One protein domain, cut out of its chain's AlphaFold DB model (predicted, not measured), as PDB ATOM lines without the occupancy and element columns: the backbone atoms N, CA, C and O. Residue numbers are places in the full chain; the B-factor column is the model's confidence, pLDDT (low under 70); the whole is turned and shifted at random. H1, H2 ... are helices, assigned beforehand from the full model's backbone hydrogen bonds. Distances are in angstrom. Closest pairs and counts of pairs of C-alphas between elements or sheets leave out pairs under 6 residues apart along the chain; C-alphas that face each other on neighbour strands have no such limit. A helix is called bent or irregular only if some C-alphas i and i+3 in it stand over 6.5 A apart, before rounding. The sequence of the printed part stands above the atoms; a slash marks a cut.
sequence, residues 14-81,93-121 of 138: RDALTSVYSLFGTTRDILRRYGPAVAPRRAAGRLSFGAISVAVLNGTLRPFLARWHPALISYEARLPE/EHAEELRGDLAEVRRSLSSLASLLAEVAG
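What this domain is: This is residues 14 to 81 and 93 to 121 of the 138 residues of an uncharacterized protein of Nocardiopsis composta (UniProt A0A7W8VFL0). H2, the longest helix, packs on both H1 and H3 in a long up-and-down bundle, each helix running against the one before. Residues 41 to 46, in the link from H1 to H2, stick out at one end of the bundle. The printed part has 97 residues with three named helices, H1, H2, H3, and no named strand: all helix, loose, radius of gyration of the C-alphas 16.2 A, spans 58 by 23 by 20 A.

Where its parts are: Find C-alpha 49 at (128.453, 134.668, 213.186); H2, residues 49 to 76, runs 37.1 A from there, only just irregular, with C-alphas 67 and 70 6.7 A apart. H1, residues 14 to 38, spans 31.7 A and is irregular: C-alphas 33 and 36 are 8.7 A apart. H3, residues 95 to 120, runs 36.9 A to (123.362, 137.236, 204.238).

How they stand to each other: H2 touches H1, its hairpin partner, opposite ways at a shallow tilt of 21 degrees; the closest C-alphas, Leu 31 and Gly 50, are 6.6 A apart. H2 touches H3, opposite ways at a shallow 23 degrees, closest at C-alphas Thr 60 and Val 105, 6.4 A. H1 and H3 are near each other. Every O i to N i+4 pair is within hydrogen-bond range in H3, 19 of 21 in H1 and 20 of 24 in H2.

The domain as a whole: The farthest C-alphas, Ala 43 and Glu 81, are 60.6 A apart. Residues 82 to 92 are not printed; C-alphas 81 and 93 are 20.5 A apart across the cut. The H1 to H2 link is short. Residues 24 to 50 and 116 to 121 have pLDDT under 70.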
ATOM      1  N   ARG A  14     155.838 137.146 202.234       74.25
ATOM      2  CA  ARG A  14     155.521 138.443 202.846       74.25
ATOM      3  C   ARG A  14     154.233 139.062 202.296       74.25
ATOM      4  O   ARG A  14     153.439 139.594 203.079       74.25
ATOM      5  N   ASP A  15     153.992 138.982 200.992       75.62
ATOM      6  CA  ASP A  15     152.808 139.580 200.364       75.62
ATOM      7  C   ASP A  15     151.537 138.815 200.747       75.62
ATOM      8  O   ASP A  15     150.501 139.417 201.062       75.62
ATOM      9  N   ALA A  16     151.622 137.484 200.823       74.19
ATOM     10  CA  ALA A  16     150.528 136.660 201.323       74.19
ATOM     11  C   ALA A  16     150.233 136.926 202.806       74.19
ATOM     12  O   ALA A  16     149.073 137.129 203.174       74.19
ATOM     13  N   LEU A  17     151.261 136.997 203.656       70.69
ATOM     14  CA  LEU A  17     151.116 137.329 205.077       70.69
ATOM     15  C   LEU A  17     150.491 138.715 205.279       70.69
ATOM     16  O   LEU A  17     149.568 138.870 206.083       70.69
ATOM     17  N   THR A  18     150.925 139.707 204.501       73.00
ATOM     18  CA  THR A  18     150.376 141.073 204.530       73.00
ATOM     19  C   THR A  18     148.910 141.102 204.092       73.00
ATOM     20  O   THR A  18     148.080 141.789 204.702       73.00
ATOM     21  N   SER A  19     148.557 140.313 203.077       75.75
ATOM     22  CA  SER A  19     147.178 140.175 202.599       75.75
ATOM     23  C   SER A  19     146.272 139.545 203.661       75.75
ATOM     24  O   SER A  19     145.182 140.056 203.933       75.75
ATOM     25  N   VAL A  20     146.739 138.482 204.326       73.81
ATOM     26  CA  VAL A  20     146.023 137.841 205.441       73.81
ATOM     27  C   VAL A  20     145.848 138.807 206.614       73.81
ATOM     28  O   VAL A  20     144.755 138.896 207.177       73.81
ATOM     29  N   TYR A  21     146.880 139.579 206.961       70.94
ATOM     30  CA  TYR A  21     146.801 140.585 208.023       70.94
ATOM     31  C   TYR A  21     145.790 141.700 207.704       70.94
ATOM     32  O   TYR A  21     144.981 142.091 208.550       70.94
ATOM     33  N   SER A  22     145.775 142.184 206.463       73.75
ATOM     34  CA  SER A  22     144.817 143.204 206.015       73.75
ATOM     35  C   SER A  22     143.375 142.682 206.051       73.75
ATOM     36  O   SER A  22     142.453 143.372 206.506       73.75
ATOM     37  N   LEU A  23     143.171 141.427 205.640       71.62
ATOM     38  CA  LEU A  23     141.875 140.753 205.700       71.62
ATOM     39  C   LEU A  23     141.397 140.548 207.147       71.62
ATOM     40  O   LEU A  23     140.220 140.770 207.446       71.62
ATOM     41  N   PHE A  24     142.307 140.191 208.058       68.88
ATOM     42  CA  PHE A  24     142.041 140.107 209.495       68.88
ATOM     43  C   PHE A  24     141.501 141.428 210.050       68.88
ATOM     44  O   PHE A  24     140.443 141.455 210.686       68.88
ATOM     45  N   GLY A  25     142.213 142.528 209.779       68.00
ATOM     46  CA  GLY A  25     141.828 143.867 210.220       68.00
ATOM     47  C   GLY A  25     140.442 144.255 209.712       68.00
ATOM     48  O   GLY A  25     139.573 144.623 210.504       68.00
ATOM     49  N   THR A  26     140.209 144.058 208.414       69.50
ATOM     50  CA  THR A  26     138.935 144.370 207.751       69.50
ATOM     51  C   THR A  26     137.770 143.574 208.344       69.50
ATOM     52  O   THR A  26     136.728 144.140 208.678       69.50
ATOM     53  N   THR A  27     137.945 142.264 208.544       67.62
ATOM     54  CA  THR A  27     136.898 141.389 209.098       67.62
ATOM     55  C   THR A  27     136.540 141.795 210.527       67.62
ATOM     56  O   THR A  27     135.362 141.882 210.884       67.62
ATOM     57  N   ARG A  28     137.546 142.117 211.349       69.44
ATOM     58  CA  ARG A  28     137.340 142.593 212.721       69.44
ATOM     59  C   ARG A  28     136.604 143.932 212.757       69.44
ATOM     60  O   ARG A  28     135.745 144.125 213.616       69.44
ATOM     61  N   ASP A  29     136.904 144.836 211.830       69.81
ATOM     62  CA  ASP A  29     136.225 146.129 211.745       69.81
ATOM     63  C   ASP A  29     134.762 146.001 211.327       69.81
ATOM     64  O   ASP A  29     133.903 146.638 211.938       69.81
ATOM     65  N   ILE A  30     134.449 145.127 210.367       68.00
ATOM     66  CA  ILE A  30     133.065 144.820 209.981       68.00
ATOM     67  C   ILE A  30     132.298 144.245 211.178       68.00
ATOM     68  O   ILE A  30     131.218 144.732 211.516       68.00
ATOM     69  N   LEU A  31     132.871 143.262 211.875       65.00
ATOM     70  CA  LEU A  31     132.259 142.665 213.067       65.00
ATOM     71  C   LEU A  31     132.015 143.692 214.173       65.00
ATOM     72  O   LEU A  31     130.952 143.696 214.789       65.00
ATOM     73  N   ARG A  32     132.976 144.589 214.410       66.62
ATOM     74  CA  ARG A  32     132.842 145.669 215.394       66.62
ATOM     75  C   ARG A  32     131.745 146.659 215.002       66.62
ATOM     76  O   ARG A  32     131.006 147.114 215.869       66.62
ATOM     77  N   ARG A  33     131.636 146.991 213.713       66.38
ATOM     78  CA  ARG A  33     130.710 148.008 213.196       66.38
ATOM     79  C   ARG A  33     129.268 147.513 213.089       66.38
ATOM     80  O   ARG A  33     128.352 148.290 213.331       66.38
ATOM     81  N   TYR A  34     129.067 146.240 212.755       63.38
ATOM     82  CA  TYR A  34     127.742 145.666 212.491       63.38
ATOM     83  C   TYR A  34     127.305 144.606 213.512       63.38
ATOM     84  O   TYR A  34     126.251 143.998 213.335       63.38
ATOM     85  N   GLY A  35     128.080 144.391 214.583       59.16
ATOM     86  CA  GLY A  35     127.957 143.286 215.548       59.16
ATOM     87  C   GLY A  35     126.534 142.825 215.905       59.16
ATOM     88  O   GLY A  35     126.262 141.635 215.772       59.16
ATOM     89  N   PRO A  36     125.597 143.704 216.305       56.19
ATOM     90  CA  PRO A  36     124.224 143.302 216.637       56.19
ATOM     91  C   PRO A  36     123.374 142.879 215.428       56.19
ATOM     92  O   PRO A  36     122.493 142.034 215.561       56.19
ATOM     93  N   ALA A  37     123.634 143.452 214.249       57.62
ATOM     94  CA  ALA A  37     122.879 143.205 213.020       57.62
ATOM     95  C   ALA A  37     123.324 141.920 212.300       57.62
ATOM     96  O   ALA A  37     122.497 141.236 211.703       57.62
ATOM     97  N   VAL A  38     124.609 141.554 212.395       56.12
ATOM     98  CA  VAL A  38     125.153 140.296 211.833       56.12
ATOM     99  C   VAL A  38     125.064 139.109 212.802       56.12
ATOM    100  O   VAL A  38     125.305 137.967 212.417       56.12
ATOM    101  N   ALA A  39     124.700 139.358 214.064       52.62
ATOM    102  CA  ALA A  39     124.481 138.340 215.088       52.62
ATOM    103  C   ALA A  39     123.107 138.504 215.773       52.62
ATOM    104  O   ALA A  39     123.055 138.693 216.993       52.62
ATOM    105  N   PRO A  40     121.979 138.416 215.036       52.81
ATOM    106  CA  PRO A  40     120.672 138.362 215.676       52.81
ATOM    107  C   PRO A  40     120.637 137.169 216.640       52.81
ATOM    108  O   PRO A  40     121.183 136.103 216.341       52.81
ATOM    109  N   ARG A  41     120.013 137.346 217.812       49.03
ATOM    110  CA  ARG A  41     119.842 136.277 218.809       49.03
ATOM    111  C   ARG A  41     119.066 135.124 218.162       49.03
ATOM    112  O   ARG A  41     117.844 135.178 218.073       49.03
ATOM    113  N   ARG A  42     119.761 134.101 217.661       52.84
ATOM    114  CA  ARG A  42     119.125 132.874 217.164       52.84
ATOM    115  C   ARG A  42     118.812 131.942 218.332       52.84
ATOM    116  O   ARG A  42     119.423 132.044 219.394       52.84
ATOM    117  N   ALA A  43     117.826 131.072 218.109       49.00
ATOM    118  CA  ALA A  43     117.322 130.089 219.062       49.00
ATOM    119  C   ALA A  43     118.450 129.355 219.809       49.00
ATOM    120  O   ALA A  43     119.518 129.103 219.244       49.00
ATOM    121  N   ALA A  44     118.187 129.019 221.076       45.50
ATOM    122  CA  ALA A  44     119.121 128.335 221.961       45.50
ATOM    123  C   ALA A  44     119.781 127.139 221.245       45.50
ATOM    124  O   ALA A  44     119.091 126.223 220.804       45.50
ATOM    125  N   GLY A  45     121.110 127.186 221.092       50.31
ATOM    126  CA  GLY A  45     121.907 126.116 220.477       50.31
ATOM    127  C   GLY A  45     122.636 126.457 219.169       50.31
ATOM    128  O   GLY A  45     123.388 125.617 218.687       50.31
ATOM    129  N   ARG A  46     122.483 127.659 218.585       55.12
ATOM    130  CA  ARG A  46     123.246 128.068 217.381       55.12
ATOM    131  C   ARG A  46     124.270 129.158 217.710       55.12
ATOM    132  O   ARG A  46     123.907 130.202 218.249       55.12
ATOM    133  N   LEU A  47     125.541 128.929 217.367       58.56
ATOM    134  CA  LEU A  47     126.601 129.941 217.477       58.56
ATOM    135  C   LEU A  47     126.296 131.125 216.548       58.56
ATOM    136  O   LEU A  47     125.874 130.940 215.405       58.56
ATOM    137  N   SER A  48     126.500 132.349 217.035       69.56
ATOM    138  CA  SER A  48     126.361 133.545 216.203       69.56
ATOM    139  C   SER A  48     127.551 133.688 215.252       69.56
ATOM    140  O   SER A  48     128.657 133.248 215.568       69.56
ATOM    141  N   PHE A  49     127.357 134.362 214.113       68.62
ATOM    142  CA  PHE A  49     128.453 134.668 213.186       68.62
ATOM    143  C   PHE A  49     129.617 135.379 213.894       68.62
ATOM    144  O   PHE A  49     130.781 135.059 213.662       68.62
ATOM    145  N   GLY A  50     129.306 136.289 214.825       69.50
ATOM    146  CA  GLY A  50     130.308 136.943 215.666       69.50
ATOM    147  C   GLY A  50     131.107 135.958 216.526       69.50
ATOM    148  O   GLY A  50     132.328 136.060 216.574       69.50
ATOM    149  N   ALA A  51     130.455 134.972 217.149       71.94
ATOM    150  CA  ALA A  51     131.136 133.953 217.951       71.94
ATOM    151  C   ALA A  51     132.038 133.046 217.095       71.94
ATOM    152  O   ALA A  51     133.178 132.787 217.479       71.94
ATOM    153  N   ILE A  52     131.565 132.622 215.917       71.81
ATOM    154  CA  ILE A  52     132.349 131.813 214.966       71.81
ATOM    155  C   ILE A  52     133.551 132.613 214.461       71.81
ATOM    156  O   ILE A  52     134.674 132.116 214.459       71.81
ATOM    157  N   SER A  53     133.337 133.879 214.101       73.06
ATOM    158  CA  SER A  53     134.412 134.751 213.642       73.06
ATOM    159  C   SER A  53     135.479 134.926 214.715       73.06
ATOM    160  O   SER A  53     136.653 134.724 214.443       73.06
ATOM    161  N   VAL A  54     135.090 135.245 215.953       77.25
ATOM    162  CA  VAL A  54     136.036 135.388 217.071       77.25
ATOM    163  C   VAL A  54     136.816 134.093 217.312       77.25
ATOM    164  O   VAL A  54     138.018 134.158 217.564       77.25
ATOM    165  N   ALA A  55     136.169 132.930 217.192       80.75
ATOM    166  CA  ALA A  55     136.840 131.638 217.309       80.75
ATOM    167  C   ALA A  55     137.891 131.429 216.205       80.75
ATOM    168  O   ALA A  55     139.027 131.092 216.523       80.75
ATOM    169  N   VAL A  56     137.567 131.709 214.937       79.38
ATOM    170  CA  VAL A  56     138.527 131.620 213.817       79.38
ATOM    171  C   VAL A  56     139.670 132.628 213.983       79.38
ATOM    172  O   VAL A  56     140.843 132.295 213.815       79.38
ATOM    173  N   LEU A  57     139.349 133.865 214.370       79.25
ATOM    174  CA  LEU A  57     140.334 134.926 214.557       79.25
ATOM    175  C   LEU A  57     141.350 134.583 215.654       79.25
ATOM    176  O   LEU A  57     142.557 134.735 215.457       79.25
ATOM    177  N   ASN A  58     140.870 134.112 216.804       81.50
ATOM    178  CA  ASN A  58     141.721 133.838 217.958       81.50
ATOM    179  C   ASN A  58     142.354 132.444 217.927       81.50
ATOM    180  O   ASN A  58     143.448 132.282 218.458       81.50
ATOM    181  N   GLY A  59     141.667 131.461 217.346       84.50
ATOM    182  CA  GLY A  59     142.110 130.070 217.297       84.50
ATOM    183  C   GLY A  59     143.020 129.758 216.114       84.50
ATOM    184  O   GLY A  59     143.904 128.923 216.253       84.50
ATOM    185  N   THR A  60     142.850 130.441 214.978       85.25
ATOM    186  CA  THR A  60     143.607 130.146 213.751       85.25
ATOM    187  C   THR A  60     144.539 131.290 213.372       85.25
ATOM    188  O   THR A  60     145.748 131.095 213.265       85.25
ATOM    189  N   LEU A  61     144.016 132.511 213.213       83.00
ATOM    190  CA  LEU A  61     144.828 133.616 212.686       83.00
ATOM    191  C   LEU A  61     145.858 134.135 213.688       83.00
ATOM    192  O   LEU A  61     146.998 134.404 213.311       83.00
ATOM    193  N   ARG A  62     145.484 134.294 214.962       84.50
ATOM    194  CA  ARG A  62     146.410 134.818 215.975       84.50
ATOM    195  C   ARG A  62     147.636 133.911 216.183       84.50
ATOM    196  O   ARG A  62     148.737 134.459 216.162       84.50
ATOM    197  N   PRO A  63     147.503 132.582 216.361       89.12
ATOM    198  CA  PRO A  63     148.661 131.695 216.490       89.12
ATOM    199  C   PRO A  63     149.530 131.682 215.230       89.12
ATOM    200  O   PRO A  63     150.749 131.794 215.340       89.12
ATOM    201  N   PHE A  64     148.903 131.643 214.049       90.00
ATOM    202  CA  PHE A  64     149.602 131.698 212.766       90.00
ATOM    203  C   PHE A  64     150.483 132.949 212.651       90.00
ATOM    204  O   PHE A  64     151.691 132.851 212.440       90.00
ATOM    205  N   LEU A  65     149.904 134.136 212.860       85.88
ATOM    206  CA  LEU A  65     150.636 135.401 212.754       85.88
ATOM    207  C   LEU A  65     151.726 135.533 213.822       85.88
ATOM    208  O   LEU A  65     152.816 136.018 213.525       85.88
ATOM    209  N   ALA A  66     151.449 135.094 215.054       88.56
ATOM    210  CA  ALA A  66     152.416 135.146 216.147       88.56
ATOM    211  C   ALA A  66     153.653 134.281 215.875       88.56
ATOM    212  O   ALA A  66     154.755 134.648 216.280       88.56
ATOM    213  N   ARG A  67     153.473 133.155 215.178       92.06
ATOM    214  CA  ARG A  67     154.561 132.261 214.782       92.06
ATOM    215  C   ARG A  67     155.343 132.820 213.599       92.06
ATOM    216  O   ARG A  67     156.560 132.970 213.669       92.06
ATOM    217  N   TRP A  68     154.646 133.117 212.510       92.56
ATOM    218  CA  TRP A  68     155.293 133.268 211.211       92.56
ATOM    219  C   TRP A  68     155.812 134.671 210.927       92.56
ATOM    220  O   TRP A  68     156.843 134.811 210.276       92.56
ATOM    221  N   HIS A  69     155.169 135.708 211.464       85.38
ATOM    222  CA  HIS A  69     155.599 137.088 211.246       85.38
ATOM    223  C   HIS A  69     157.022 137.376 211.774       85.38
ATOM    224  O   HIS A  69     157.849 137.861 211.003       85.38
ATOM    225  N   PRO A  70     157.377 137.069 213.041       89.19
ATOM    226  CA  PRO A  70     158.744 137.294 213.517       89.19
ATOM    227  C   PRO A  70     159.767 136.367 212.846       89.19
ATOM    228  O   PRO A  70     160.905 136.784 212.612       89.19
ATOM    229  N   ALA A  71     159.377 135.128 212.528       90.94
ATOM    230  CA  ALA A  71     160.249 134.155 211.876       90.94
ATOM    231  C   ALA A  71     160.651 134.613 210.466       90.94
ATOM    232  O   ALA A  71     161.841 134.631 210.152       90.94
ATOM    233  N   LEU A  72     159.679 135.066 209.667       88.00
ATOM    234  CA  LEU A  72     159.929 135.557 208.315       88.00
ATOM    235  C   LEU A  72     160.806 136.817 208.330       88.00
ATOM    236  O   LEU A  72     161.823 136.843 207.647       88.00
ATOM    237  N   ILE A  73     160.507 137.798 209.193       87.56
ATOM    238  CA  ILE A  73     161.336 139.011 209.345       87.56
ATOM    239  C   ILE A  73     162.791 138.652 209.667       87.56
ATOM    240  O   ILE A  73     163.725 139.214 209.095       87.56
ATOM    241  N   SER A  74     162.993 137.710 210.592       90.06
ATOM    242  CA  SER A  74     164.331 137.291 211.020       90.06
ATOM    243  C   SER A  74     165.107 136.597 209.904       90.06
ATOM    244  O   SER A  74     166.335 136.679 209.869       90.06
ATOM    245  N   TYR A  75     164.406 135.895 209.015       90.38
ATOM    246  CA  TYR A  75     164.998 135.209 207.875       90.38
ATOM    247  C   TYR A  75     165.327 136.171 206.729       90.38
ATOM    248  O   TYR A  75     166.431 136.137 206.183       90.38
ATOM    249  N   GLU A  76     164.408 137.079 206.409       86.69
ATOM    250  CA  GLU A  76     164.593 138.111 205.384       86.69
ATOM    251  C   GLU A  76     165.752 139.053 205.731       86.69
ATOM    252  O   GLU A  76     166.503 139.457 204.849       86.69
ATOM    253  N   ALA A  77     165.966 139.342 207.018       89.62
ATOM    254  CA  ALA A  77     167.102 140.138 207.486       89.62
ATOM    255  C   ALA A  77     168.477 139.489 207.221       89.62
ATOM    256  O   ALA A  77     169.499 140.159 207.351       89.62
ATOM    257  N   ARG A  78     168.522 138.195 206.872       91.12
ATOM    258  CA  ARG A  78     169.757 137.466 206.527       91.12
ATOM    259  C   ARG A  78     170.056 137.465 205.030       91.12
ATOM    260  O   ARG A  78     171.051 136.863 204.633       91.12
ATOM    261  N   LEU A  79     169.203 138.084 204.211       90.12
ATOM    262  CA  LEU A  79     169.424 138.191 202.775       90.12
ATOM    263  C   LEU A  79     170.756 138.925 202.516       90.12
ATOM    264  O   LEU A  79     170.918 140.057 202.983       90.12
ATOM    265  N   PRO A  80     171.712 138.317 201.788       87.56
ATOM    266  CA  PRO A  80     172.943 138.992 201.395       87.56
ATOM    267  C   PRO A  80     172.656 140.215 200.522       87.56
ATOM    268  O   PRO A  80     171.690 140.237 199.758       87.56
ATOM    269  N   GLU A  81     173.520 141.224 200.591       86.31
ATOM    270  CA  GLU A  81     173.392 142.416 199.755       86.31
ATOM    271  C   GLU A  81     173.457 142.035 198.263       86.31
ATOM    272  O   GLU A  81     174.399 141.381 197.817       86.31
ATOM    273  N   GLU A  93     164.174 126.630 205.294       92.38
ATOM    274  CA  GLU A  93     163.746 125.317 205.805       92.38
ATOM    275  C   GLU A  93     162.260 125.254 206.198       92.38
ATOM    276  O   GLU A  93     161.637 124.197 206.104       92.38
ATOM    277  N   HIS A  94     161.670 126.388 206.591       90.62
ATOM    278  CA  HIS A  94     160.265 126.474 206.981       90.62
ATOM    279  C   HIS A  94     159.333 126.947 205.857       90.62
ATOM    280  O   HIS A  94     158.141 127.119 206.107       90.62
ATOM    281  N   ALA A  95     159.825 127.169 204.632       87.19
ATOM    282  CA  ALA A  95     159.003 127.708 203.547       87.19
ATOM    283  C   ALA A  95     157.784 126.823 203.241       87.19
ATOM    284  O   ALA A  95     156.663 127.320 203.148       87.19
ATOM    285  N   GLU A  96     157.981 125.507 203.143       87.25
ATOM    286  CA  GLU A  96     156.884 124.561 202.900       87.25
ATOM    287  C   GLU A  96     155.909 124.478 204.079       87.25
ATOM    288  O   GLU A  96     154.696 124.416 203.881       87.25
ATOM    289  N   GLU A  97     156.415 124.549 205.310       91.44
ATOM    290  CA  GLU A  97     155.574 124.551 206.508       91.44
ATOM    291  C   GLU A  97     154.699 125.813 206.574       91.44
ATOM    292  O   GLU A  97     153.489 125.722 206.773       91.44
ATOM    293  N   LEU A  98     155.281 126.988 206.311       89.31
ATOM    294  CA  LEU A  98     154.551 128.252 206.230       89.31
ATOM    295  C   LEU A  98     153.483 128.212 205.128       89.31
ATOM    296  O   LEU A  98     152.357 128.655 205.356       89.31
ATOM    297  N   ARG A  99     153.788 127.653 203.950       84.88
ATOM    298  CA  ARG A  99     152.793 127.475 202.874       84.88
ATOM    299  C   ARG A  99     151.644 126.563 203.305       84.88
ATOM    300  O   ARG A  99     150.484 126.888 203.045       84.88
ATOM    301  N   GLY A 100     151.946 125.459 203.988       87.75
ATOM    302  CA  GLY A 100     150.943 124.544 204.535       87.75
ATOM    303  C   GLY A 100     150.013 125.227 205.542       87.75
ATOM    304  O   GLY A 100     148.787 125.180 205.392       87.75
ATOM    305  N   ASP A 101     150.593 125.931 206.512       89.12
ATOM    306  CA  ASP A 101     149.854 126.676 207.533       89.12
ATOM    307  C   ASP A 101     149.018 127.812 206.906       89.12
ATOM    308  O   ASP A 101     147.863 128.041 207.277       89.12
ATOM    309  N   LEU A 102     149.558 128.502 205.895       85.75
ATOM    310  CA  LEU A 102     148.845 129.541 205.148       85.75
ATOM    311  C   LEU A 102     147.632 128.961 204.404       85.75
ATOM    312  O   LEU A 102     146.554 129.566 204.398       85.75
ATOM    313  N   ALA A 103     147.779 127.778 203.805       84.56
ATOM    314  CA  ALA A 103     146.677 127.083 203.153       84.56
ATOM    315  C   ALA A 103     145.571 126.712 204.156       84.56
ATOM    316  O   ALA A 103     144.386 126.807 203.829       84.56
ATOM    317  N   GLU A 104     145.920 126.339 205.391       86.50
ATOM    318  CA  GLU A 104     144.943 126.094 206.456       86.50
ATOM    319  C   GLU A 104     144.197 127.363 206.869       86.50
ATOM    320  O   GLU A 104     142.963 127.365 206.927       86.50
ATOM    321  N   VAL A 105     144.919 128.466 207.072       85.88
ATOM    322  CA  VAL A 105     144.316 129.777 207.351       85.88
ATOM    323  C   VAL A 105     143.335 130.158 206.245       85.88
ATOM    324  O   VAL A 105     142.203 130.558 206.529       85.88
ATOM    325  N   ARG A 106     143.725 129.980 204.977       81.62
ATOM    326  CA  ARG A 106     142.864 130.247 203.820       81.62
ATOM    327  C   ARG A 106     141.603 129.382 203.835       81.62
ATOM    328  O   ARG A 106     140.522 129.915 203.591       81.62
ATOM    329  N   ARG A 107     141.692 128.087 204.163       83.56
ATOM    330  CA  ARG A 107     140.507 127.210 204.294       83.56
ATOM    331  C   ARG A 107     139.550 127.703 205.381       83.56
ATOM    332  O   ARG A 107     138.350 127.810 205.129       83.56
ATOM    333  N   SER A 108     140.072 128.060 206.552       82.19
ATOM    334  CA  SER A 108     139.276 128.588 207.670       82.19
ATOM    335  C   SER A 108     138.571 129.900 207.320       82.19
ATOM    336  O   SER A 108     137.388 130.074 207.619       82.19
ATOM    337  N   LEU A 109     139.263 130.809 206.630       77.94
ATOM    338  CA  LEU A 109     138.691 132.076 206.171       77.94
ATOM    339  C   LEU A 109     137.625 131.877 205.088       77.94
ATOM    340  O   LEU A 109     136.580 132.523 205.144       77.94
ATOM    341  N   SER A 110     137.849 130.963 204.142       78.94
ATOM    342  CA  SER A 110     136.849 130.606 203.128       78.94
ATOM    343  C   SER A 110     135.591 130.014 203.763       78.94
ATOM    344  O   SER A 110     134.490 130.419 203.411       78.94
ATOM    345  N   SER A 111     135.740 129.126 204.753       78.88
ATOM    346  CA  SER A 111     134.606 128.572 205.507       78.88
ATOM    347  C   SER A 111     133.801 129.670 206.213       78.88
ATOM    348  O   SER A 111     132.574 129.719 206.114       78.88
ATOM    349  N   LEU A 112     134.489 130.625 206.850       73.75
ATOM    350  CA  LEU A 112     133.839 131.779 207.473       73.75
ATOM    351  C   LEU A 112     133.094 132.654 206.451       73.75
ATOM    352  O   LEU A 112     131.991 133.124 206.733       73.75
ATOM    353  N   ALA A 113     133.677 132.868 205.269       73.38
ATOM    354  CA  ALA A 113     133.057 133.638 204.194       73.38
ATOM    355  C   ALA A 113     131.802 132.949 203.633       73.38
ATOM    356  O   ALA A 113     130.797 133.624 203.412       73.38
ATOM    357  N   SER A 114     131.823 131.623 203.462       70.88
ATOM    358  CA  SER A 114     130.645 130.850 203.045       70.88
ATOM    359  C   SER A 114     129.519 130.942 204.075       70.88
ATOM    360  O   SER A 114     128.378 131.230 203.720       70.88
ATOM    361  N   LEU A 115     129.841 130.817 205.367       70.25
ATOM    362  CA  LEU A 115     128.863 131.002 206.444       70.25
ATOM    363  C   LEU A 115     128.259 132.414 206.442       70.25
ATOM    364  O   LEU A 115     127.065 132.577 206.693       70.25
ATOM    365  N   LEU A 116     129.058 133.445 206.151       65.75
ATOM    366  CA  LEU A 116     128.548 134.808 205.998       65.75
ATOM    367  C   LEU A 116     127.580 134.908 204.808       65.75
ATOM    368  O   LEU A 116     126.519 135.510 204.951       65.75
ATOM    369  N   ALA A 117     127.926 134.322 203.661       64.69
ATOM    370  CA  ALA A 117     127.094 134.354 202.460       64.69
ATOM    371  C   ALA A 117     125.730 133.680 202.686       64.69
ATOM    372  O   ALA A 117     124.698 134.266 202.353       64.69
ATOM    373  N   GLU A 118     125.717 132.518 203.350       64.62
ATOM    374  CA  GLU A 118     124.488 131.826 203.755       64.62
ATOM    375  C   GLU A 118     123.614 132.692 204.668       64.62
ATOM    376  O   GLU A 118     122.401 132.791 204.481       64.62
ATOM    377  N   VAL A 119     124.218 133.352 205.662       60.81
ATOM    378  CA  VAL A 119     123.483 134.206 206.606       60.81
ATOM    379  C   VAL A 119     122.978 135.491 205.946       60.81
ATOM    380  O   VAL A 119     121.907 135.970 206.314       60.81
ATOM    381  N   ALA A 120     123.720 136.032 204.980       59.84
ATOM    382  CA  ALA A 120     123.362 137.236 204.238       59.84
ATOM    383  C   ALA A 120     122.372 136.978 203.084       59.84
ATOM    384  O   ALA A 120     121.909 137.937 202.469       59.84
ATOM    385  N   GLY A 121     122.041 135.715 202.784       53.72
ATOM    386  CA  GLY A 121     121.138 135.349 201.686       53.72
ATOM    387  C   GLY A 121     121.698 135.668 200.295       53.72
ATOM    388  O   GLY A 121     120.931 135.864 199.354       53.72
TER     389      GLY A 121